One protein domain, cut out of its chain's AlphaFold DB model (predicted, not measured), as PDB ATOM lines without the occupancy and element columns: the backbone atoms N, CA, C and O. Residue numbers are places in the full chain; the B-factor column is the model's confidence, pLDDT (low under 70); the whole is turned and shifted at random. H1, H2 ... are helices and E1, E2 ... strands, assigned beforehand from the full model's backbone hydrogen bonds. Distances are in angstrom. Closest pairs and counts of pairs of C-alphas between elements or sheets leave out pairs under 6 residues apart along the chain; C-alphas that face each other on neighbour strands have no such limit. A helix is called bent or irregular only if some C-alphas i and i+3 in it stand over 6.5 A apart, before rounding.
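Overview. This is residues 3 to 60 and 70 to 177 of the 178 residues of an uncharacterized protein of Candidatus Magasanikbacteria bacterium GW2011_GWA2_42_32 (UniProt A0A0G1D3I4). A seven-stranded sheet curls back on itself like part of a barrel, with the helix H1 bridging its two edge strands, E2 and E4. H2 packs along E1, and with H3, H4 and H5 it makes a group of helices towards one end of the long hairpin E5 and E6; H6 and H7, a loose pair running opposite ways, lie towards the other end, off the sheet. The printed part has 166 residues with seven named helices and seven named strands, in the order E1 H1 E2 H2 E3 E4 E5 E6 H3 H4 H5 E7 H6 H7. The mixed sheet runs E2 E1 E3 E6 E5 E7 E4, and the class is mixed, helices and strands. The whole is compact, with a radius of gyration of the C-alphas of 15.9 A and spans of 47 by 36 by 33 A.

Along the chain. In the sheet, E2 is residues 26 to 30, E1 is residues 3 to 6, and E3 is residues 51 to 55. E6, residues 87 to 96, is 24.9 A long, E5, residues 75 to 82, is 20.8 A, and E7, residues 130 to 140, is 21.3 A. E4 is residues 58 to 60. C-alpha 3, where E1 begins, is at (-20.085, 9.358, -11.094), and C-alpha 96, where E6 ends, is at (-17.688, -0.446, -9.531). H1 is residues 13 to 22, 14.3 A long, and H2 is residues 36 to 46, 15.3 A. H3 is residues 98 to 106, H4 residues 116 to 121 and H5 residues 124 to 127. H6, residues 146 to 158, is 18.4 A long, and H7, residues 167 to 176, is 14.7 A, ending with C-alpha 176 at (-15.431, 19.382, -41.518).

Arrangement. The strongly twisted sheet is a folded sheet, bent back into two leaves: E2 E1 E3 E6 face E7 E4, with E5 as the hinge. E5 and E6 form an antiparallel hairpin at 150 degrees, with N 82 and O 87 at 2.8 A. E6 is antiparallel to E3, with N 53 and O 94 at 2.8 A. E1 is parallel to E3, with N 4 and O 52 at 2.8 A, and to E2, with N 5 and O 28 at 2.9 A. E7 is parallel to E5, with N 77 and O 131 at 2.9 A, and bends by 83 degrees at residue 135. E4, an edge strand, is antiparallel to its neighbour E7, with N 59 and O 139 within hydrogen-bond range at 2.8 A. E1, H1, E2 is a strand-helix-strand unit, two parallel neighbour strands with a helix between, and its crossover is right-handed. E2, H2, E3 is a split unit, with E1 between its strands, also right-handed. H1 is on the sheet at a height of 5.5 A, and the C-alphas of Cys 16 and Ile 59 in E4 are its closest pair with that strand, 5.3 A. H2 is on the sheet at a height of 9.1 A, over E1 and along it, at 12 degrees on the local plane. H2 touches H3 at a steep tilt of 55 degrees, opposite ways, closest at the C-alphas of Ile 44 and Ile 101, 6.1 A. H2 also touches H4, closest at the C-alphas of Phe 37 and Pro 116, 5.9 A. H3 only grazes the sheet with residues 98 to 101, and only just touches H5, with 3 pairs of C-alphas within 8 A, the closest those of Ala 100 and Ile 126, 6.6 A. H6 and H7 are close but not clearly touching, the C-alphas of Lys 153 and Phe 167 being 7.6 A apart; neither is on the sheet. Every O i to N i+4 pair is within hydrogen-bond range in H1, H2, H3, H4 and H6; H7 has 5 of 6, and H5 is too short for such a pair.

Size, cuts and confidence. The two C-alphas farthest apart are those of Lys 106 and Leu 176, 48.1 A. Residues 61 to 69 are not printed, and C-alphas 60 and 70 are 21.2 A apart across the cut, in the link from E4 to E5. Of the links that are printed whole, none is long. The mean pLDDT of the printed part is 94.0, and no printed residue is under 70.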
ATOM      1  N   ALA A   3     -20.851   9.551  -9.870       98.31
ATOM      2  CA  ALA A   3     -20.085   9.358 -11.094       98.31
ATOM      3  C   ALA A   3     -18.751  10.105 -10.984       98.31
ATOM      4  O   ALA A   3     -18.717  11.335 -10.954       98.31
ATOM      5  N   PHE A   4     -17.659   9.353 -10.926       98.50
ATOM      6  CA  PHE A   4     -16.296   9.863 -10.920       98.50
ATOM      7  C   PHE A   4     -15.818  10.041 -12.359       98.50
ATOM      8  O   PHE A   4     -15.550   9.066 -13.065       98.50
ATOM      9  N   VAL A   5     -15.725  11.296 -12.787       98.06
ATOM     10  CA  VAL A   5     -15.256  11.679 -14.120       98.06
ATOM     11  C   VAL A   5     -13.754  11.911 -14.046       98.06
ATOM     12  O   VAL A   5     -13.306  12.849 -13.388       98.06
ATOM     13  N   THR A   6     -12.959  11.072 -14.706       96.56
ATOM     14  CA  THR A   6     -11.510  11.274 -14.804       96.56
ATOM     15  C   THR A   6     -11.183  12.052 -16.060       96.56
ATOM     16  O   THR A   6     -11.516  11.610 -17.156       96.56
ATOM     17  N   SER A   7     -10.538  13.205 -15.887       94.50
ATOM     18  CA  SER A   7     -10.253  14.128 -16.980       94.50
ATOM     19  C   SER A   7      -8.772  14.472 -17.053       94.50
ATOM     20  O   SER A   7      -8.124  14.694 -16.029       94.50
ATOM     21  N   ILE A   8      -8.236  14.552 -18.266       90.31
ATOM     22  CA  ILE A   8      -6.947  15.185 -18.583       90.31
ATOM     23  C   ILE A   8      -7.125  16.559 -19.251       90.31
ATOM     24  O   ILE A   8      -6.173  17.083 -19.829       90.31
ATOM     25  N   ARG A   9      -8.315  17.163 -19.109       88.44
ATOM     26  CA  ARG A   9      -8.801  18.378 -19.791       88.44
ATOM     27  C   ARG A   9      -9.151  18.145 -21.256       88.44
ATOM     28  O   ARG A   9      -8.705  18.860 -22.141       88.44
ATOM     29  N   GLU A  10      -9.962  17.133 -21.499       91.44
ATOM     30  CA  GLU A  10     -10.603  16.815 -22.767       91.44
ATOM     31  C   GLU A  10     -11.586  17.925 -23.160       91.44
ATOM     32  O   GLU A  10     -12.250  18.505 -22.294       91.44
ATOM     33  N   LYS A  11     -11.756  18.178 -24.467       90.62
ATOM     34  CA  LYS A  11     -12.750  19.152 -24.973       90.62
ATOM     35  C   LYS A  11     -14.175  18.824 -24.510       90.62
ATOM     36  O   LYS A  11     -15.005  19.709 -24.342       90.62
ATOM     37  N   THR A  12     -14.453  17.545 -24.296       94.00
ATOM     38  CA  THR A  12     -15.771  17.002 -23.950       94.00
ATOM     39  C   THR A  12     -16.051  16.959 -22.448       94.00
ATOM     40  O   THR A  12     -17.156  16.581 -22.065       94.00
ATOM     41  N   THR A  13     -15.106  17.371 -21.592       95.81
ATOM     42  CA  THR A  13     -15.227  17.260 -20.125       95.81
ATOM     43  C   THR A  13     -16.517  17.882 -19.589       95.81
ATOM     44  O   THR A  13     -17.255  17.245 -18.833       95.81
ATOM     45  N   GLU A  14     -16.820  19.116 -20.003       96.38
ATOM     46  CA  GLU A  14     -18.017  19.834 -19.557       96.38
ATOM     47  C   GLU A  14     -19.303  19.126 -20.003       96.38
ATOM     48  O   GLU A  14     -20.217  18.935 -19.198       96.38
ATOM     49  N   ILE A  15     -19.348  18.670 -21.258       96.62
ATOM     50  CA  ILE A  15     -20.502  17.967 -21.833       96.62
ATOM     51  C   ILE A  15     -20.729  16.628 -21.124       96.62
ATOM     52  O   ILE A  15     -21.870  16.324 -20.769       96.62
ATOM     53  N   CYS A  16     -19.666  15.859 -20.863       97.38
ATOM     54  CA  CYS A  16     -19.734  14.605 -20.109       97.38
ATOM     55  C   CYS A  16     -20.361  14.840 -18.725       97.38
ATOM     56  O   CYS A  16     -21.367  14.222 -18.366       97.38
ATOM     57  N   CYS A  17     -19.837  15.821 -17.980       98.25
ATOM     58  CA  CYS A  17     -20.349  16.179 -16.658       98.25
ATOM     59  C   CYS A  17     -21.806  16.660 -16.711       98.25
ATOM     60  O   CYS A  17     -22.621  16.267 -15.875       98.25
ATOM     61  N   TRP A  18     -22.151  17.509 -17.681       98.25
ATOM     62  CA  TRP A  18     -23.509  18.020 -17.852       98.25
ATOM     63  C   TRP A  18     -24.509  16.895 -18.149       98.25
ATOM     64  O   TRP A  18     -25.564  16.843 -17.514       98.25
ATOM     65  N   GLN A  19     -24.180  15.961 -19.048       97.88
ATOM     66  CA  GLN A  19     -25.063  14.837 -19.377       97.88
ATOM     67  C   GLN A  19     -25.271  13.901 -18.187       97.88
ATOM     68  O   GLN A  19     -26.405  13.516 -17.908       97.88
ATOM     69  N   LEU A  20     -24.213  13.578 -17.441       98.25
ATOM     70  CA  LEU A  20     -24.323  12.762 -16.230       98.25
ATOM     71  C   LEU A  20     -25.228  13.425 -15.184       98.25
ATOM     72  O   LEU A  20     -26.146  12.781 -14.675       98.25
ATOM     73  N   ARG A  21     -25.051  14.727 -14.919       98.50
ATOM     74  CA  ARG A  21     -25.941  15.477 -14.012       98.50
ATOM     75  C   ARG A  21     -27.385  15.473 -14.507       98.50
ATOM     76  O   ARG A  21     -28.299  15.237 -13.723       98.50
ATOM     77  N   ARG A  22     -27.597  15.667 -15.815       98.12
ATOM     78  CA  ARG A  22     -28.924  15.601 -16.449       98.12
ATOM     79  C   ARG A  22     -29.595  14.234 -16.262       98.12
ATOM     80  O   ARG A  22     -30.815  14.183 -16.154       98.12
ATOM     81  N   TYR A  23     -28.824  13.150 -16.210       97.88
ATOM     82  CA  TYR A  23     -29.317  11.794 -15.940       97.88
ATOM     83  C   TYR A  23     -29.348  11.425 -14.445       97.88
ATOM     84  O   TYR A  23     -29.578  10.266 -14.111       97.88
ATOM     85  N   GLY A  24     -29.155  12.393 -13.543       97.50
ATOM     86  CA  GLY A  24     -29.334  12.210 -12.101       97.50
ATOM     87  C   GLY A  24     -28.111  11.680 -11.348       97.50
ATOM     88  O   GLY A  24     -28.245  11.250 -10.202       97.50
ATOM     89  N   PHE A  25     -26.922  11.699 -11.956       98.12
ATOM     90  CA  PHE A  25     -25.684  11.344 -11.259       98.12
ATOM     91  C   PHE A  25     -25.137  12.522 -10.453       98.12
ATOM     92  O   PHE A  25     -25.113  13.666 -10.914       98.12
ATOM     93  N   GLU A  26     -24.611  12.218  -9.269       98.38
ATOM     94  CA  GLU A  26     -23.770  13.143  -8.515       98.38
ATOM     95  C   GLU A  26     -22.356  13.094  -9.104       98.38
ATOM     96  O   GLU A  26     -21.654  12.092  -8.971       98.38
ATOM     97  N   VAL A  27     -21.954  14.143  -9.819       98.62
ATOM     98  CA  VAL A  27     -20.677  14.160 -10.548       98.62
ATOM     99  C   VAL A  27     -19.539  14.655  -9.662       98.62
ATOM    100  O   VAL A  27     -19.566  15.796  -9.203       98.62
ATOM    101  N   ILE A  28     -18.506  13.825  -9.531       98.50
ATOM    102  CA  ILE A  28     -17.222  14.154  -8.909       98.50
ATOM    103  C   ILE A  28     -16.174  14.213 -10.021       98.50
ATOM    104  O   ILE A  28     -15.845  13.195 -10.629       98.50
ATOM    105  N   LEU A  29     -15.668  15.410 -10.311       98.00
ATOM    106  CA  LEU A  29     -14.667  15.631 -11.353       98.00
ATOM    107  C   LEU A  29     -13.249  15.490 -10.780       98.00
ATOM    108  O   LEU A  29     -12.914  16.125  -9.785       98.00
ATOM    109  N   LEU A  30     -12.425  14.667 -11.430       97.19
ATOM    110  CA  LEU A  30     -11.011  14.445 -11.124       97.19
ATOM    111  C   LEU A  30     -10.153  14.967 -12.291       97.19
ATOM    112  O   LEU A  30      -9.673  14.195 -13.127       97.19
ATOM    113  N   ASP A  31      -9.994  16.288 -12.370       95.19
ATOM    114  CA  ASP A  31      -9.354  17.029 -13.472       95.19
ATOM    115  C   ASP A  31      -7.952  17.576 -13.149       95.19
ATOM    116  O   ASP A  31      -7.306  18.211 -13.992       95.19
ATOM    117  N   GLU A  32      -7.449  17.308 -11.942       93.12
ATOM    118  CA  GLU A  32      -6.084  17.671 -11.570       93.12
ATOM    119  C   GLU A  32      -5.061  17.036 -12.521       93.12
ATOM    120  O   GLU A  32      -5.188  15.889 -12.965       93.12
ATOM    121  N   GLN A  33      -4.026  17.811 -12.845       89.50
ATOM    122  CA  GLN A  33      -2.907  17.362 -13.667       89.50
ATOM    123  C   GLN A  33      -1.932  16.594 -12.775       89.50
ATOM    124  O   GLN A  33      -1.046  17.166 -12.148       89.50
ATOM    125  N   GLU A  34      -2.144  15.287 -12.695       93.38
ATOM    126  CA  GLU A  34      -1.369  14.358 -11.880       93.38
ATOM    127  C   GLU A  34      -1.134  13.046 -12.642       93.38
ATOM    128  O   GLU A  34      -1.803  12.751 -13.636       93.38
ATOM    129  N   GLU A  35      -0.187  12.238 -12.160       93.62
ATOM    130  CA  GLU A  35       0.043  10.891 -12.684       93.62
ATOM    131  C   GLU A  35      -1.231  10.047 -12.602       93.62
ATOM    132  O   GLU A  35      -1.945  10.064 -11.595       93.62
ATOM    133  N   TRP A  36      -1.479   9.244 -13.639       92.50
ATOM    134  CA  TRP A  36      -2.698   8.447 -13.733       92.50
ATOM    135  C   TRP A  36      -2.902   7.520 -12.522       92.50
ATOM    136  O   TRP A  36      -4.001   7.459 -11.972       92.50
ATOM    137  N   PHE A  37      -1.834   6.894 -12.017       96.50
ATOM    138  CA  PHE A  37      -1.880   6.109 -10.779       96.50
ATOM    139  C   PHE A  37      -2.378   6.903  -9.566       96.50
ATOM    140  O   PHE A  37      -3.209   6.403  -8.809       96.50
ATOM    141  N   LYS A  38      -1.907   8.142  -9.378       97.00
ATOM    142  CA  LYS A  38      -2.322   9.000  -8.255       97.00
ATOM    143  C   LYS A  38      -3.797   9.373  -8.374       97.00
ATOM    144  O   LYS A  38      -4.538   9.206  -7.404       97.00
ATOM    145  N   LYS A  39      -4.241   9.721  -9.586       96.75
ATOM    146  CA  LYS A  39      -5.652   9.995  -9.891       96.75
ATOM    147  C   LYS A  39      -6.548   8.794  -9.607       96.75
ATOM    148  O   LYS A  39      -7.567   8.929  -8.933       96.75
ATOM    149  N   TYR A  40      -6.151   7.610 -10.074       97.44
ATOM    150  CA  TYR A  40      -6.890   6.372  -9.839       97.44
ATOM    151  C   TYR A  40      -6.927   6.001  -8.351       97.44
ATOM    152  O   TYR A  40      -7.985   5.668  -7.819       97.44
ATOM    153  N   LYS A  41      -5.797   6.121  -7.643       97.81
ATOM    154  CA  LYS A  41      -5.730   5.914  -6.190       97.81
ATOM    155  C   LYS A  41      -6.664   6.866  -5.452       97.81
ATOM    156  O   LYS A  41      -7.411   6.422  -4.584       97.81
ATOM    157  N   ARG A  42      -6.681   8.147  -5.824       97.38
ATOM    158  CA  ARG A  42      -7.601   9.137  -5.256       97.38
ATOM    159  C   ARG A  42      -9.062   8.757  -5.487       97.38
ATOM    160  O   ARG A  42      -9.824   8.743  -4.526       97.38
ATOM    161  N   PHE A  43      -9.430   8.359  -6.707       97.75
ATOM    162  CA  PHE A  43     -10.761   7.818  -7.010       97.75
ATOM    163  C   PHE A  43     -11.150   6.673  -6.056       97.75
ATOM    164  O   PHE A  43     -12.175   6.760  -5.383       97.75
ATOM    165  N   ILE A  44     -10.316   5.635  -5.938       98.12
ATOM    166  CA  ILE A  44     -10.595   4.458  -5.092       98.12
ATOM    167  C   ILE A  44     -10.714   4.816  -3.601       98.12
ATOM    168  O   ILE A  44     -11.482   4.194  -2.858       98.12
ATOM    169  N   LEU A  45      -9.950   5.804  -3.132       97.25
ATOM    170  CA  LEU A  45     -10.013   6.269  -1.745       97.25
ATOM    171  C   LEU A  45     -11.252   7.129  -1.465       97.25
ATOM    172  O   LEU A  45     -11.766   7.078  -0.353       97.25
ATOM    173  N   MET A  46     -11.744   7.876  -2.456       97.69
ATOM    174  CA  MET A  46     -12.959   8.692  -2.342       97.69
ATOM    175  C   MET A  46     -14.250   7.886  -2.525       97.69
ATOM    176  O   MET A  46     -15.293   8.283  -2.010       97.69
ATOM    177  N   ALA A  47     -14.206   6.786  -3.278       97.56
ATOM    178  CA  ALA A  47     -15.359   5.925  -3.502       97.56
ATOM    179  C   ALA A  47     -15.695   5.111  -2.238       97.56
ATOM    180  O   ALA A  47     -14.923   4.269  -1.787       97.56
ATOM    181  N   ASP A  48     -16.862   5.354  -1.660       95.56
ATOM    182  CA  ASP A  48     -17.379   4.714  -0.441       95.56
ATOM    183  C   ASP A  48     -18.548   3.752  -0.709       95.56
ATOM    184  O   ASP A  48     -18.825   2.848   0.084       95.56
ATOM    185  N   GLU A  49     -19.195   3.914  -1.859       96.50
ATOM    186  CA  GLU A  49     -20.349   3.147  -2.315       96.50
ATOM    187  C   GLU A  49     -20.168   2.662  -3.760       96.50
ATOM    188  O   GLU A  49     -19.188   2.978  -4.442       96.50
ATOM    189  N   THR A  50     -21.148   1.897  -4.248       96.62
ATOM    190  CA  THR A  50     -21.249   1.556  -5.670       96.62
ATOM    191  C   THR A  50     -21.306   2.833  -6.508       96.62
ATOM    192  O   THR A  50     -22.160   3.698  -6.294       96.62
ATOM    193  N   CYS A  51     -20.400   2.955  -7.471       97.69
ATOM    194  CA  CYS A  51     -20.213   4.179  -8.241       97.69
ATOM    195  C   CYS A  51     -19.834   3.896  -9.692       97.69
ATOM    196  O   CYS A  51     -19.366   2.813 -10.045       97.69
ATOM    197  N   LEU A  52     -20.038   4.898 -10.539       97.81
ATOM    198  CA  LEU A  52     -19.604   4.880 -11.927       97.81
ATOM    199  C   LEU A  52     -18.250   5.588 -12.035       97.81
ATOM    200  O   LEU A  52     -18.105   6.698 -11.532       97.81
ATOM    201  N   ARG A  53     -17.281   4.994 -12.729       97.62
ATOM    202  CA  ARG A  53     -16.085   5.690 -13.220       97.62
ATOM    203  C   ARG A  53     -16.212   5.874 -14.722       97.62
ATOM    204  O   ARG A  53     -16.586   4.941 -15.432       97.62
ATOM    205  N   ILE A  54     -15.883   7.062 -15.210       97.31
ATOM    206  CA  ILE A  54     -16.045   7.431 -16.615       97.31
ATOM    207  C   ILE A  54     -14.914   8.355 -17.072       97.31
ATOM    208  O   ILE A  54     -14.472   9.214 -16.311       97.31
ATOM    209  N   ASP A  55     -14.444   8.158 -18.302       95.56
ATOM    210  CA  ASP A  55     -13.484   9.063 -18.935       95.56
ATOM    211  C   ASP A  55     -14.200  10.300 -19.493       95.56
ATOM    212  O   ASP A  55     -15.320  10.229 -20.006       95.56
ATOM    213  N   ALA A  56     -13.569  11.466 -19.367       95.75
ATOM    214  CA  ALA A  56     -14.156  12.733 -19.799       95.75
ATOM    215  C   ALA A  56     -14.222  12.899 -21.332       95.75
ATOM    216  O   ALA A  56     -14.889  13.819 -21.815       95.75
ATOM    217  N   ASP A  57     -13.600  12.001 -22.106       94.81
ATOM    218  CA  ASP A  57     -13.748  11.890 -23.567       94.81
ATOM    219  C   ASP A  57     -15.029  11.170 -24.026       94.81
ATOM    220  O   ASP A  57     -15.214  10.936 -25.227       94.81
ATOM    221  N   ILE A  58     -15.938  10.856 -23.096       95.88
ATOM    222  CA  ILE A  58     -17.204  10.185 -23.394       95.88
ATOM    223  C   ILE A  58     -18.390  11.145 -23.349       95.88
ATOM    224  O   ILE A  58     -18.657  11.810 -22.350       95.88
ATOM    225  N   ILE A  59     -19.171  11.138 -24.427       96.12
ATOM    226  CA  ILE A  59     -20.491  11.764 -24.516       96.12
ATOM    227  C   ILE A  59     -21.540  10.683 -24.234       96.12
ATOM    228  O   ILE A  59     -21.750   9.762 -25.024       96.12
ATOM    229  N   VAL A  60     -22.185  10.780 -23.078       96.56
ATOM    230  CA  VAL A  60     -23.072   9.769 -22.498       96.56
ATOM    231  C   VAL A  60     -24.504   9.887 -23.033       96.56
ATOM    232  O   VAL A  60     -25.094  10.965 -23.100       96.56
ATOM    233  N   GLY A  70     -24.674  -7.903 -13.674       70.56
ATOM    234  CA  GLY A  70     -24.776  -9.356 -13.584       70.56
ATOM    235  C   GLY A  70     -24.931  -9.799 -12.122       70.56
ATOM    236  O   GLY A  70     -24.496  -9.108 -11.194       70.56
ATOM    237  N   HIS A  71     -25.569 -10.951 -11.899       75.06
ATOM    238  CA  HIS A  71     -25.661 -11.533 -10.560       75.06
ATOM    239  C   HIS A  71     -24.254 -11.735  -9.977       75.06
ATOM    240  O   HIS A  71     -23.411 -12.372 -10.602       75.06
ATOM    241  N   PHE A  72     -24.019 -11.210  -8.769       84.88
ATOM    242  CA  PHE A  72     -22.738 -11.305  -8.052       84.88
ATOM    243  C   PHE A  72     -21.537 -10.658  -8.764       84.88
ATOM    244  O   PHE A  72     -20.388 -11.027  -8.501       84.88
ATOM    245  N   CYS A  73     -21.777  -9.700  -9.662       93.19
ATOM    246  CA  CYS A  73     -20.700  -8.964 -10.310       93.19
ATOM    247  C   CYS A  73     -20.135  -7.872  -9.396       93.19
ATOM    248  O   CYS A  73     -20.859  -7.179  -8.691       93.19
ATOM    249  N   LEU A  74     -18.815  -7.721  -9.436       96.38
ATOM    250  CA  LEU A  74     -18.047  -6.704  -8.731       96.38
ATOM    251  C   LEU A  74     -17.756  -5.502  -9.630       96.38
ATOM    252  O   LEU A  74     -17.741  -4.364  -9.163       96.38
ATOM    253  N   MET A  75     -17.567  -5.724 -10.930       96.50
ATOM    254  CA  MET A  75     -17.379  -4.644 -11.896       96.50
ATOM    255  C   MET A  75     -18.146  -4.922 -13.182       96.50
ATOM    256  O   MET A  75     -18.144  -6.050 -13.678       96.50
ATOM    257  N   THR A  76     -18.773  -3.886 -13.734       95.75
ATOM    258  CA  THR A  76     -19.463  -3.958 -15.027       95.75
ATOM    259  C   THR A  76     -18.897  -2.922 -15.979       95.75
ATOM    260  O   THR A  76     -18.886  -1.739 -15.655       95.75
ATOM    261  N   GLN A  77     -18.457  -3.350 -17.158       95.12
ATOM    262  CA  GLN A  77     -18.041  -2.462 -18.242       95.12
ATOM    263  C   GLN A  77     -19.127  -2.378 -19.316       95.12
ATOM    264  O   GLN A  77     -19.875  -3.335 -19.534       95.12
ATOM    265  N   PHE A  78     -19.199  -1.231 -19.987       95.75
ATOM    266  CA  PHE A  78     -20.211  -0.946 -21.002       95.75
ATOM    267  C   PHE A  78     -19.571  -0.675 -22.364       95.75
ATOM    268  O   PHE A  78     -18.389  -0.330 -22.469       95.75
ATOM    269  N   HIS A  79     -20.372  -0.798 -23.420       96.38
ATOM    270  CA  HIS A  79     -19.938  -0.416 -24.754       96.38
ATOM    271  C   HIS A  79     -20.158   1.076 -25.006       96.38
ATOM    272  O   HIS A  79     -21.121   1.682 -24.538       96.38
ATOM    273  N   CYS A  80     -19.283   1.673 -25.804       97.12
ATOM    274  CA  CYS A  80     -19.510   2.960 -26.451       97.12
ATOM    275  C   CYS A  80     -19.292   2.805 -27.954       97.12
ATOM    276  O   CYS A  80     -18.571   1.907 -28.392       97.12
ATOM    277  N   PHE A  81     -19.899   3.684 -28.744       96.62
ATOM    278  CA  PHE A  81     -19.435   3.898 -30.109       96.62
ATOM    279  C   PHE A  81     -18.097   4.641 -30.036       96.62
ATOM    280  O   PHE A  81     -18.040   5.758 -29.527       96.62
ATOM    281  N   ASP A  82     -17.014   4.007 -30.465       95.06
ATOM    282  CA  ASP A  82     -15.673   4.583 -30.437       95.06
ATOM    283  C   ASP A  82     -15.416   5.279 -31.773       95.06
ATOM    284  O   ASP A  82     -15.326   4.634 -32.821       95.06
ATOM    285  N   PHE A  83     -15.326   6.608 -31.727       92.69
ATOM    286  CA  PHE A  83     -15.216   7.448 -32.914       92.69
ATOM    287  C   PHE A  83     -13.981   7.094 -33.748       92.69
ATOM    288  O   PHE A  83     -14.069   7.010 -34.968       92.69
ATOM    289  N   TYR A  84     -12.851   6.795 -33.099       92.38
ATOM    290  CA  TYR A  84     -11.613   6.445 -33.801       92.38
ATOM    291  C   TYR A  84     -11.646   5.042 -34.409       92.38
ATOM    292  O   TYR A  84     -10.871   4.759 -35.313       92.38
ATOM    293  N   LYS A  85     -12.515   4.154 -33.916       93.69
ATOM    294  CA  LYS A  85     -12.722   2.820 -34.501       93.69
ATOM    295  C   LYS A  85     -13.799   2.797 -35.573       93.69
ATOM    296  O   LYS A  85     -13.926   1.798 -36.270       93.69
ATOM    297  N   ASN A  86     -14.637   3.834 -35.622       93.75
ATOM    298  CA  ASN A  86     -15.892   3.826 -36.367       93.75
ATOM    299  C   ASN A  86     -16.744   2.568 -36.077       93.75
ATOM    300  O   ASN A  86     -17.360   1.976 -36.960       93.75
ATOM    301  N   ASN A  87     -16.722   2.104 -34.824       95.19
ATOM    302  CA  ASN A  87     -17.394   0.882 -34.393       95.19
ATOM    303  C   ASN A  87     -17.608   0.898 -32.873       95.19
ATOM    304  O   ASN A  87     -17.085   1.747 -32.153       95.19
ATOM    305  N   THR A  88     -18.366  -0.058 -32.350       95.19
ATOM    306  CA  THR A  88     -18.535  -0.232 -30.910       95.19
ATOM    307  C   THR A  88     -17.300  -0.853 -30.265       95.19
ATOM    308  O   THR A  88     -16.687  -1.771 -30.810       95.19
ATOM    309  N   GLY A  89     -16.961  -0.395 -29.065       93.56
ATOM    310  CA  GLY A  89     -15.885  -0.943 -28.247       93.56
ATOM    311  C   GLY A  89     -16.255  -0.931 -26.771       93.56
ATOM    312  O   GLY A  89     -17.157  -0.211 -26.354       93.56
ATOM    313  N   VAL A  90     -15.579  -1.763 -25.980       92.38
ATOM    314  CA  VAL A  90     -15.617  -1.643 -24.519       92.38
ATOM    315  C   VAL A  90     -14.806  -0.409 -24.134       92.38
ATOM    316  O   VAL A  90     -13.614  -0.330 -24.445       92.38
ATOM    317  N   CYS A  91     -15.455   0.539 -23.469       86.19
ATOM    318  CA  CYS A  91     -14.877   1.822 -23.079       86.19
ATOM    319  C   CYS A  91     -15.196   2.098 -21.605       86.19
ATOM    320  O   CYS A  91     -15.922   1.343 -20.963       86.19
ATOM    321  N   SER A  92     -14.663   3.190 -21.060       82.50
ATOM    322  CA  SER A  92     -14.980   3.598 -19.697       82.50
ATOM    323  C   SER A  92     -16.248   4.437 -19.652       82.50
ATOM    324  O   SER A  92     -16.170   5.643 -19.445       82.50
ATOM    325  N   PRO A  93     -17.418   3.802 -19.642       95.12
ATOM    326  CA  PRO A  93     -18.004   3.724 -18.311       95.12
ATOM    327  C   PRO A  93     -17.793   2.348 -17.697       95.12
ATOM    328  O   PRO A  93     -18.009   1.321 -18.337       95.12
ATOM    329  N   VAL A  94     -17.385   2.342 -16.432       96.62
ATOM    330  CA  VAL A  94     -17.273   1.129 -15.628       96.62
ATOM    331  C   VAL A  94     -17.991   1.361 -14.309       96.62
ATOM    332  O   VAL A  94     -17.695   2.309 -13.583       96.62
ATOM    333  N   LEU A  95     -18.955   0.501 -14.004       96.94
ATOM    334  CA  LEU A  95     -19.607   0.444 -12.706       96.94
ATOM    335  C   LEU A  95     -18.737  -0.380 -11.758       96.94
ATOM    336  O   LEU A  95     -18.421  -1.535 -12.044       96.94
ATOM    337  N   TYR A  96     -18.393   0.208 -10.622       97.75
ATOM    338  CA  TYR A  96     -17.688  -0.446  -9.531       97.75
ATOM    339  C   TYR A  96     -18.680  -0.687  -8.401       97.75
ATOM    340  O   TYR A  96     -19.227   0.265  -7.847       97.75
ATOM    341  N   HIS A  97     -18.896  -1.947  -8.031       97.00
ATOM    342  CA  HIS A  97     -19.609  -2.263  -6.799       97.00
ATOM    343  C   HIS A  97     -18.736  -1.940  -5.585       97.00
ATOM    344  O   HIS A  97     -17.507  -2.020  -5.656       97.00
ATOM    345  N   LYS A  98     -19.371  -1.612  -4.456       96.44
ATOM    346  CA  LYS A  98     -18.675  -1.304  -3.196       96.44
ATOM    347  C   LYS A  98     -17.610  -2.351  -2.835       96.44
ATOM    348  O   LYS A  98     -16.466  -1.997  -2.561       96.44
ATOM    349  N   ASP A  99     -17.949  -3.632  -2.938       96.44
ATOM    350  CA  ASP A  99     -17.031  -4.732  -2.627       96.44
ATOM    351  C   ASP A  99     -15.808  -4.759  -3.562       96.44
ATOM    352  O   ASP A  99     -14.704  -5.115  -3.145       96.44
ATOM    353  N   ALA A 100     -15.961  -4.336  -4.822       97.44
ATOM    354  CA  ALA A 100     -14.836  -4.183  -5.740       97.44
ATOM    355  C   ALA A 100     -13.901  -3.072  -5.267       97.44
ATOM    356  O   ALA A 100     -12.694  -3.283  -5.195       97.44
ATOM    357  N   ILE A 101     -14.455  -1.919  -4.884       98.19
ATOM    358  CA  ILE A 101     -13.681  -0.796  -4.348       98.19
ATOM    359  C   ILE A 101     -12.876  -1.227  -3.117       98.19
ATOM    360  O   ILE A 101     -11.686  -0.928  -3.029       98.19
ATOM    361  N   GLU A 102     -13.475  -1.986  -2.198       97.88
ATOM    362  CA  GLU A 102     -12.778  -2.502  -1.016       97.88
ATOM    363  C   GLU A 102     -11.638  -3.468  -1.372       97.88
ATOM    364  O   GLU A 102     -10.548  -3.383  -0.797       97.88
ATOM    365  N   ASN A 103     -11.856  -4.363  -2.339       97.69
ATOM    366  CA  ASN A 103     -10.817  -5.269  -2.833       97.69
ATOM    367  C   ASN A 103      -9.663  -4.512  -3.503       97.69
ATOM    368  O   ASN A 103      -8.497  -4.819  -3.244       97.69
ATOM    369  N   ILE A 104      -9.969  -3.505  -4.323       98.31
ATOM    370  CA  ILE A 104      -8.957  -2.678  -4.987       98.31
ATOM    371  C   ILE A 104      -8.177  -1.877  -3.949       98.31
ATOM    372  O   ILE A 104      -6.953  -1.849  -4.002       98.31
ATOM    373  N   ARG A 105      -8.852  -1.278  -2.963       98.00
ATOM    374  CA  ARG A 105      -8.212  -0.483  -1.906       98.00
ATOM    375  C   ARG A 105      -7.167  -1.285  -1.129       98.00
ATOM    376  O   ARG A 105      -6.090  -0.763  -0.868       98.00
ATOM    377  N   LYS A 106      -7.445  -2.557  -0.817       97.94
ATOM    378  CA  LYS A 106      -6.493  -3.468  -0.143       97.94
ATOM    379  C   LYS A 106      -5.241  -3.772  -0.975       97.94
ATOM    380  O   LYS A 106      -4.225  -4.152  -0.410       97.94
ATOM    381  N   ASN A 107      -5.317  -3.611  -2.296       98.06
ATOM    382  CA  ASN A 107      -4.251  -3.933  -3.246       98.06
ATOM    383  C   ASN A 107      -3.752  -2.692  -4.007       98.06
ATOM    384  O   ASN A 107      -3.054  -2.825  -5.004       98.06
ATOM    385  N   ILE A 108      -4.115  -1.480  -3.577       97.69
ATOM    386  CA  ILE A 108      -3.941  -0.273  -4.396       97.69
ATOM    387  C   ILE A 108      -2.471   0.000  -4.735       97.69
ATOM    388  O   ILE A 108      -2.162   0.424  -5.844       97.69
ATOM    389  N   ASP A 109      -1.563  -0.298  -3.806       96.50
ATOM    390  CA  ASP A 109      -0.127  -0.061  -3.964       96.50
ATOM    391  C   ASP A 109       0.591  -1.150  -4.781       96.50
ATOM    392  O   ASP A 109       1.737  -0.944  -5.178       96.50
ATOM    393  N   SER A 110      -0.066  -2.284  -5.063       96.62
ATOM    394  CA  SER A 110       0.464  -3.343  -5.936       96.62
ATOM    395  C   SER A 110      -0.020  -3.238  -7.384       96.62
ATOM    396  O   SER A 110       0.396  -4.037  -8.225       96.62
ATOM    397  N   LEU A 111      -0.891  -2.272  -7.689       97.81
ATOM    398  CA  LEU A 111      -1.384  -2.059  -9.044       97.81
ATOM    399  C   LEU A 111      -0.295  -1.497  -9.961       97.81
ATOM    400  O   LEU A 111       0.624  -0.793  -9.536       97.81
ATOM    401  N   ASP A 112      -0.448  -1.780 -11.250       96.62
ATOM    402  CA  ASP A 112       0.408  -1.236 -12.295       96.62
ATOM    403  C   ASP A 112       0.300   0.297 -12.328       96.62
ATOM    404  O   ASP A 112      -0.799   0.853 -12.277       96.62
ATOM    405  N   ARG A 113       1.438   0.994 -12.403       95.25
ATOM    406  CA  ARG A 113       1.468   2.463 -12.353       95.25
ATOM    407  C   ARG A 113       0.990   3.131 -13.638       95.25
ATOM    408  O   ARG A 113       0.504   4.257 -13.589       95.25
ATOM    409  N   GLU A 114       1.125   2.464 -14.776       91.44
ATOM    410  CA  GLU A 114       0.714   3.004 -16.070       91.44
ATOM    411  C   GLU A 114      -0.754   2.697 -16.364       91.44
ATOM    412  O   GLU A 114      -1.429   3.482 -17.031       91.44
ATOM    413  N   ARG A 115      -1.253   1.557 -15.871       91.62
ATOM    414  CA  ARG A 115      -2.611   1.042 -16.097       91.62
ATOM    415  C   ARG A 115      -3.226   0.447 -14.820       91.62
ATOM    416  O   ARG A 115      -3.570  -0.747 -14.783       91.62
ATOM    417  N   PRO A 116      -3.384   1.250 -13.756       96.25
ATOM    418  CA  PRO A 116      -3.961   0.811 -12.489       96.25
ATOM    419  C   PRO A 116      -5.386   0.268 -12.648       96.25
ATOM    420  O   PRO A 116      -5.755  -0.700 -11.994       96.25
ATOM    421  N   GLU A 117      -6.178   0.814 -13.569       95.12
ATOM    422  CA  GLU A 117      -7.531   0.348 -13.870       95.12
ATOM    423  C   GLU A 117      -7.528  -1.060 -14.481       95.12
ATOM    424  O   GLU A 117      -8.311  -1.927 -14.092       95.12
ATOM    425  N   THR A 118      -6.589  -1.318 -15.395       94.25
ATOM    426  CA  THR A 118      -6.464  -2.611 -16.072       94.25
ATOM    427  C   THR A 118      -5.925  -3.677 -15.116       94.25
ATOM    428  O   THR A 118      -6.365  -4.826 -15.151       94.25
ATOM    429  N   SER A 119      -4.972  -3.320 -14.254       96.94
ATOM    430  CA  SER A 119      -4.443  -4.235 -13.237       96.94
ATOM    431  C   SER A 119      -5.454  -4.503 -12.117       96.94
ATOM    432  O   SER A 119      -5.594  -5.655 -11.714       96.94
ATOM    433  N   ALA A 120      -6.243  -3.503 -11.703       97.31
ATOM    434  CA  ALA A 120      -7.367  -3.687 -10.784       97.31
ATOM    435  C   ALA A 120      -8.395  -4.685 -11.334       97.31
ATOM    436  O   ALA A 120      -8.778  -5.619 -10.634       97.31
ATOM    437  N   TRP A 121      -8.783  -4.547 -12.607       95.56
ATOM    438  CA  TRP A 121      -9.697  -5.482 -13.275       95.56
ATOM    439  C   TRP A 121      -9.202  -6.937 -13.232       95.56
ATOM    440  O   TRP A 121      -9.991  -7.879 -13.163       95.56
ATOM    441  N   ARG A 122      -7.878  -7.133 -13.269       96.12
ATOM    442  CA  ARG A 122      -7.219  -8.447 -13.278       96.12
ATOM    443  C   ARG A 122      -6.958  -9.021 -11.888       96.12
ATOM    444  O   ARG A 122      -6.442 -10.136 -11.803       96.12
ATOM    445  N   LEU A 123      -7.299  -8.310 -10.810       97.56
ATOM    446  CA  LEU A 123      -7.161  -8.855  -9.462       97.56
ATOM    447  C   LEU A 123      -7.931 -10.186  -9.360       97.56
ATOM    448  O   LEU A 123      -9.070 -10.257  -9.834       97.56
ATOM    449  N   PRO A 124      -7.370 -11.236  -8.723       96.00
ATOM    450  CA  PRO A 124      -8.004 -12.558  -8.675       96.00
ATOM    451  C   PRO A 124      -9.425 -12.554  -8.099       96.00
ATOM    452  O   PRO A 124     -10.270 -13.327  -8.549       96.00
ATOM    453  N   ALA A 125      -9.684 -11.668  -7.133       95.06
ATOM    454  CA  ALA A 125     -10.995 -11.483  -6.518       95.06
ATOM    455  C   ALA A 125     -12.000 -10.763  -7.431       95.06
ATOM    456  O   ALA A 125     -13.194 -10.866  -7.196       95.06
ATOM    457  N   ILE A 126     -11.539 -10.037  -8.454       96.56
ATOM    458  CA  ILE A 126     -12.382  -9.204  -9.320       96.56
ATOM    459  C   ILE A 126     -12.657  -9.896 -10.640       96.56
ATOM    460  O   ILE A 126     -13.816 -10.014 -11.010       96.56
ATOM    461  N   VAL A 127     -11.624 -10.393 -11.328       95.25
ATOM    462  CA  VAL A 127     -11.725 -10.850 -12.726       95.25
ATOM    463  C   VAL A 127     -12.824 -11.897 -12.944       95.25
ATOM    464  O   VAL A 127     -13.524 -11.859 -13.954       95.25
ATOM    465  N   LYS A 128     -13.034 -12.788 -11.963       92.31
ATOM    466  CA  LYS A 128     -14.065 -13.844 -11.985       92.31
ATOM    467  C   LYS A 128     -15.493 -13.327 -11.782       92.31
ATOM    468  O   LYS A 128     -16.444 -14.061 -12.015       92.31
ATOM    469  N   HIS A 129     -15.628 -12.080 -11.351       94.81
ATOM    470  CA  HIS A 129     -16.870 -11.399 -11.010       94.81
ATOM    471  C   HIS A 129     -17.061 -10.152 -11.881       94.81
ATOM    472  O   HIS A 129     -17.604  -9.144 -11.435       94.81
ATOM    473  N   THR A 130     -16.584 -10.188 -13.123       94.00
ATOM    474  CA  THR A 130     -16.759  -9.086 -14.071       94.00
ATOM    475  C   THR A 130     -17.888  -9.374 -15.049       94.00
ATOM    476  O   THR A 130     -18.149 -10.525 -15.395       94.00
ATOM    477  N   PHE A 131     -18.561  -8.319 -15.501       94.12
ATOM    478  CA  PHE A 131     -19.604  -8.399 -16.517       94.12
ATOM    479  C   PHE A 131     -19.365  -7.367 -17.615       94.12
ATOM    480  O   PHE A 131     -18.925  -6.247 -17.356       94.12
ATOM    481  N   THR A 132     -19.651  -7.755 -18.855       93.88
ATOM    482  CA  THR A 132     -19.683  -6.837 -19.997       93.88
ATOM    483  C   THR A 132     -21.130  -6.717 -20.432       93.88
ATOM    484  O   THR A 132     -21.714  -7.693 -20.896       93.88
ATOM    485  N   SER A 133     -21.714  -5.539 -20.237       93.06
ATOM    486  CA  SER A 133     -23.082  -5.270 -20.673       93.06
ATOM    487  C   SER A 133     -23.118  -5.054 -22.183       93.06
ATOM    488  O   SER A 133     -22.247  -4.379 -22.721       93.06
ATOM    489  N   ASN A 134     -24.172  -5.533 -22.851       91.94
ATOM    490  CA  ASN A 134     -24.423  -5.278 -24.276       91.94
ATOM    491  C   ASN A 134     -24.940  -3.851 -24.557       91.94
ATOM    492  O   ASN A 134     -25.226  -3.503 -25.703       91.94
ATOM    493  N   LEU A 135     -25.106  -3.015 -23.527       94.56
ATOM    494  CA  LEU A 135     -25.593  -1.650 -23.687       94.56
ATOM    495  C   LEU A 135     -24.515  -0.733 -24.265       94.56
ATOM    496  O   LEU A 135     -23.406  -0.632 -23.740       94.56
ATOM    497  N   ILE A 136     -24.901   0.014 -25.300       96.44
ATOM    498  CA  ILE A 136     -24.132   1.149 -25.811       96.44
ATOM    499  C   ILE A 136     -24.564   2.398 -25.042       96.44
ATOM    500  O   ILE A 136     -25.683   2.896 -25.220       96.44
ATOM    501  N   VAL A 137     -23.684   2.907 -24.185       96.88
ATOM    502  CA  VAL A 137     -23.998   3.974 -23.216       96.88
ATOM    503  C   VAL A 137     -23.457   5.346 -23.604       96.88
ATOM    504  O   VAL A 137     -23.732   6.328 -22.919       96.88
ATOM    505  N   GLY A 138     -22.729   5.453 -24.712       96.69
ATOM    506  CA  GLY A 138     -22.202   6.731 -25.165       96.69
ATOM    507  C   GLY A 138     -21.367   6.639 -26.430       96.69
ATOM    508  O   GLY A 138     -21.317   5.601 -27.096       96.69
ATOM    509  N   MET A 139     -20.721   7.756 -26.736       96.31
ATOM    510  CA  MET A 139     -19.734   7.917 -27.792       96.31
ATOM    511  C   MET A 139     -18.400   8.314 -27.163       96.31
ATOM    512  O   MET A 139     -18.365   9.237 -26.355       96.31
ATOM    513  N   HIS A 140     -17.325   7.631 -27.530       95.38
ATOM    514  CA  HIS A 140     -15.976   7.842 -27.013       95.38
ATOM    515  C   HIS A 140     -15.095   8.526 -28.063       95.38
ATOM    516  O   HIS A 140     -15.168   8.188 -29.246       95.38
ATOM    517  N   GLY A 141     -14.255   9.470 -27.631       90.00
ATOM    518  CA  GLY A 141     -13.207  10.062 -28.467       90.00
ATOM    519  C   GLY A 141     -13.687  11.123 -29.462       90.00
ATOM    520  O   GLY A 141     -12.978  11.435 -30.413       90.00
ATOM    521  N   PHE A 142     -14.874  11.699 -29.267       89.62
ATOM    522  CA  PHE A 142     -15.399  12.727 -30.172       89.62
ATOM    523  C   PHE A 142     -14.529  13.995 -30.150       89.62
ATOM    524  O   PHE A 142     -14.369  14.599 -29.090       89.62
ATOM    525  N   PHE A 143     -13.967  14.361 -31.311       82.69
ATOM    526  CA  PHE A 143     -13.168  15.568 -31.589       82.69
ATOM    527  C   PHE A 143     -12.328  16.094 -30.417       82.69
ATOM    528  O   PHE A 143     -12.578  17.166 -29.865       82.69
ATOM    529  N   GLN A 144     -11.291  15.341 -30.054       86.62
ATOM    530  CA  GLN A 144     -10.332  15.744 -29.026       86.62
ATOM    531  C   GLN A 144      -9.313  16.772 -29.549       86.62
ATOM    532  O   GLN A 144      -9.221  17.046 -30.748       86.62
ATOM    533  N   PHE A 145      -8.534  17.371 -28.644       86.75
ATOM    534  CA  PHE A 145      -7.397  18.212 -29.035       86.75
ATOM    535  C   PHE A 145      -6.390  17.408 -29.865       86.75
ATOM    536  O   PHE A 145      -6.172  16.231 -29.589       86.75
ATOM    537  N   GLU A 146      -5.734  18.053 -30.833       87.38
ATOM    538  CA  GLU A 146      -4.775  17.410 -31.746       87.38
ATOM    539  C   GLU A 146      -3.723  16.580 -31.009       87.38
ATOM    540  O   GLU A 146      -3.634  15.374 -31.227       87.38
ATOM    541  N   LYS A 147      -3.066  17.186 -30.016       87.69
ATOM    542  CA  LYS A 147      -2.108  16.502 -29.139       87.69
ATOM    543  C   LYS A 147      -2.682  15.234 -28.493       87.69
ATOM    544  O   LYS A 147      -1.997  14.219 -28.401       87.69
ATOM    545  N   THR A 148      -3.936  15.267 -28.038       86.75
ATOM    546  CA  THR A 148      -4.594  14.108 -27.411       86.75
ATOM    547  C   THR A 148      -4.802  12.980 -28.418       86.75
ATOM    548  O   THR A 148      -4.618  11.810 -28.083       86.75
ATOM    549  N   MET A 149      -5.147  13.306 -29.662       87.44
ATOM    550  CA  MET A 149      -5.319  12.298 -30.708       87.44
ATOM    551  C   MET A 149      -3.987  11.714 -31.173       87.44
ATOM    552  O   MET A 149      -3.900  10.505 -31.365       87.44
ATOM    553  N   GLU A 150      -2.943  12.535 -31.310       90.62
ATOM    554  CA  GLU A 150      -1.592  12.060 -31.634       90.62
ATOM    555  C   GLU A 150      -1.100  11.075 -30.569       90.62
ATOM    556  O   GLU A 150      -0.626   9.982 -30.888       90.62
ATOM    557  N   MET A 151      -1.304  11.413 -29.291       88.06
ATOM    558  CA  MET A 151      -1.032  10.508 -28.175       88.06
ATOM    559  C   MET A 151      -1.872   9.229 -28.261       88.06
ATOM    560  O   MET A 151      -1.354   8.136 -28.024       88.06
ATOM    561  N   ALA A 152      -3.157   9.328 -28.616       88.56
ATOM    562  CA  ALA A 152      -4.016   8.164 -28.797       88.56
ATOM    563  C   ALA A 152      -3.489   7.248 -29.915       88.56
ATOM    564  O   ALA A 152      -3.349   6.045 -29.687       88.56
ATOM    565  N   LYS A 153      -3.117   7.806 -31.073       92.12
ATOM    566  CA  LYS A 153      -2.540   7.083 -32.217       92.12
ATOM    567  C   LYS A 153      -1.232   6.390 -31.841       92.12
ATOM    568  O   LYS A 153      -1.105   5.183 -32.045       92.12
ATOM    569  N   ALA A 154      -0.306   7.106 -31.198       93.12
ATOM    570  CA  ALA A 154       0.950   6.541 -30.702       93.12
ATOM    571  C   ALA A 154       0.704   5.373 -29.730       93.12
ATOM    572  O   ALA A 154       1.309   4.306 -29.855       93.12
ATOM    573  N   ASN A 155      -0.256   5.523 -28.811       90.00
ATOM    574  CA  ASN A 155      -0.644   4.458 -27.891       90.00
ATOM    575  C   ASN A 155      -1.200   3.223 -28.615       90.00
ATOM    576  O   ASN A 155      -0.906   2.104 -28.197       90.00
ATOM    577  N   LYS A 156      -1.994   3.384 -29.684       92.19
ATOM    578  CA  LYS A 156      -2.514   2.237 -30.453       92.19
ATOM    579  C   LYS A 156      -1.419   1.531 -31.248       92.19
ATOM    580  O   LYS A 156      -1.418   0.302 -31.273       92.19
ATOM    581  N   ILE A 157      -0.459   2.268 -31.809       93.00
ATOM    582  CA  ILE A 157       0.724   1.692 -32.472       93.00
ATOM    583  C   ILE A 157       1.531   0.854 -31.474       93.00
ATOM    584  O   ILE A 157       1.763  -0.330 -31.710       93.00
ATOM    585  N   ASN A 158       1.867   1.425 -30.314       91.06
ATOM    586  CA  ASN A 158       2.631   0.730 -29.272       91.06
ATOM    587  C   ASN A 158       1.921  -0.534 -28.765       91.06
ATOM    588  O   ASN A 158       2.563  -1.523 -28.415       91.06
ATOM    589  N   ARG A 159       0.584  -0.522 -28.753       87.31
ATOM    590  CA  ARG A 159      -0.248  -1.662 -28.345       87.31
ATOM    591  C   ARG A 159      -0.506  -2.670 -29.466       87.31
ATOM    592  O   ARG A 159      -1.152  -3.675 -29.192       87.31
ATOM    593  N   LYS A 160      -0.014  -2.424 -30.688       93.31
ATOM    594  CA  LYS A 160      -0.290  -3.230 -31.892       93.31
ATOM    595  C   LYS A 160      -1.788  -3.363 -32.185       93.31
ATOM    596  O   LYS A 160      -2.274  -4.434 -32.515       93.31
ATOM    597  N   GLN A 161      -2.514  -2.264 -32.007       92.00
ATOM    598  CA  GLN A 161      -3.963  -2.185 -32.200       92.00
ATOM    599  C   GLN A 161      -4.339  -1.235 -33.335       92.00
ATOM    600  O   GLN A 161      -5.513  -0.956 -33.500       92.00
ATOM    601  N   ILE A 162      -3.370  -0.672 -34.068       93.69
ATOM    602  CA  ILE A 162      -3.637   0.410 -35.027       93.69
ATOM    603  C   ILE A 162      -4.614  -0.002 -36.136       93.69
ATOM    604  O   ILE A 162      -5.393   0.831 -36.572       93.69
ATOM    605  N   GLU A 163      -4.622  -1.278 -36.518       93.94
ATOM    606  CA  GLU A 163      -5.503  -1.836 -37.555       93.94
ATOM    607  C   GLU A 163      -6.987  -1.851 -37.148       93.94
ATOM    608  O   GLU A 163      -7.854  -1.879 -38.014       93.94
ATOM    609  N   ASP A 164      -7.293  -1.767 -35.848       93.06
ATOM    610  CA  ASP A 164      -8.671  -1.672 -35.346       93.06
ATOM    611  C   ASP A 164      -9.236  -0.235 -35.414       93.06
ATOM    612  O   ASP A 164     -10.366  -0.004 -34.975       93.06
ATOM    613  N   TYR A 165      -8.439   0.750 -35.853       93.69
ATOM    614  CA  TYR A 165      -8.778   2.177 -35.821       93.69
ATOM    615  C   TYR A 165      -8.598   2.820 -37.196       93.69
ATOM    616  O   TYR A 165      -7.614   2.587 -37.892       93.69
ATOM    617  N   ASP A 166      -9.516   3.718 -37.533       93.44
ATOM    618  CA  ASP A 166      -9.544   4.467 -38.782       93.44
ATOM    619  C   ASP A 166      -9.174   5.934 -38.521       93.44
ATOM    620  O   ASP A 166     -10.011   6.838 -38.492       93.44
ATOM    621  N   PHE A 167      -7.886   6.176 -38.258       91.00
ATOM    622  CA  PHE A 167      -7.397   7.541 -38.034       91.00
ATOM    623  C   PHE A 167      -7.457   8.409 -39.301       91.00
ATOM    624  O   PHE A 167      -7.501   9.627 -39.174       91.00
ATOM    625  N   GLU A 168      -7.497   7.811 -40.495       91.94
ATOM    626  CA  GLU A 168      -7.677   8.558 -41.746       91.94
ATOM    627  C   GLU A 168      -9.074   9.189 -41.806       91.94
ATOM    628  O   GLU A 168      -9.203  10.387 -42.068       91.94
ATOM    629  N   LEU A 169     -10.120   8.423 -41.474       91.06
ATOM    630  CA  LEU A 169     -11.474   8.955 -41.339       91.06
ATOM    631  C   LEU A 169     -11.550  10.050 -40.271       91.06
ATOM    632  O   LEU A 169     -12.201  11.071 -40.487       91.06
ATOM    633  N   VAL A 170     -10.888   9.866 -39.126       89.81
ATOM    634  CA  VAL A 170     -10.856  10.878 -38.054       89.81
ATOM    635  C   VAL A 170     -10.253  12.187 -38.557       89.81
ATOM    636  O   VAL A 170     -10.841  13.247 -38.335       89.81
ATOM    637  N   ASP A 171      -9.122  12.120 -39.262       88.62
ATOM    638  CA  ASP A 171      -8.471  13.292 -39.845       88.62
ATOM    639  C   ASP A 171      -9.399  13.984 -40.860       88.62
ATOM    640  O   ASP A 171      -9.575  15.202 -40.800       88.62
ATOM    641  N   LYS A 172     -10.103  13.215 -41.704       90.75
ATOM    642  CA  LYS A 172     -11.097  13.751 -42.652       90.75
ATOM    643  C   LYS A 172     -12.296  14.410 -41.977       90.75
ATOM    644  O   LYS A 172     -12.741  15.467 -42.415       90.75
ATOM    645  N   LEU A 173     -12.826  13.825 -40.905       88.62
ATOM    646  CA  LEU A 173     -13.964  14.395 -40.180       88.62
ATOM    647  C   LEU A 173     -13.595  15.701 -39.466       88.62
ATOM    648  O   LEU A 173     -14.444  16.580 -39.337       88.62
ATOM    649  N   LYS A 174     -12.336  15.868 -39.048       84.81
ATOM    650  CA  LYS A 174     -11.857  17.129 -38.458       84.81
ATOM    651  C   LYS A 174     -11.813  18.275 -39.454       84.81
ATOM    652  O   LYS A 174     -12.068  19.405 -39.059       84.81
ATOM    653  N   GLU A 175     -11.533  17.999 -40.728       86.94
ATOM    654  CA  GLU A 175     -11.583  19.018 -41.788       86.94
ATOM    655  C   GLU A 175     -12.989  19.647 -41.900       86.94
ATOM    656  O   GLU A 175     -13.119  20.806 -42.291       86.94
ATOM    657  N   LEU A 176     -14.041  18.911 -41.514       85.38
ATOM    658  CA  LEU A 176     -15.431  19.382 -41.518       85.38
ATOM    659  C   LEU A 176     -15.827  20.151 -40.248       85.38
ATOM    660  O   LEU A 176     -16.832  20.863 -40.265       85.38
ATOM    661  N   TRP A 177     -15.080  19.994 -39.150       73.50
ATOM    662  CA  TRP A 177     -15.396  20.586 -37.847       73.50
ATOM    663  C   TRP A 177     -14.123  21.085 -37.127       73.50
ATOM    664  O   TRP A 177     -13.613  20.390 -36.240       73.50
TER     665      TRP A 177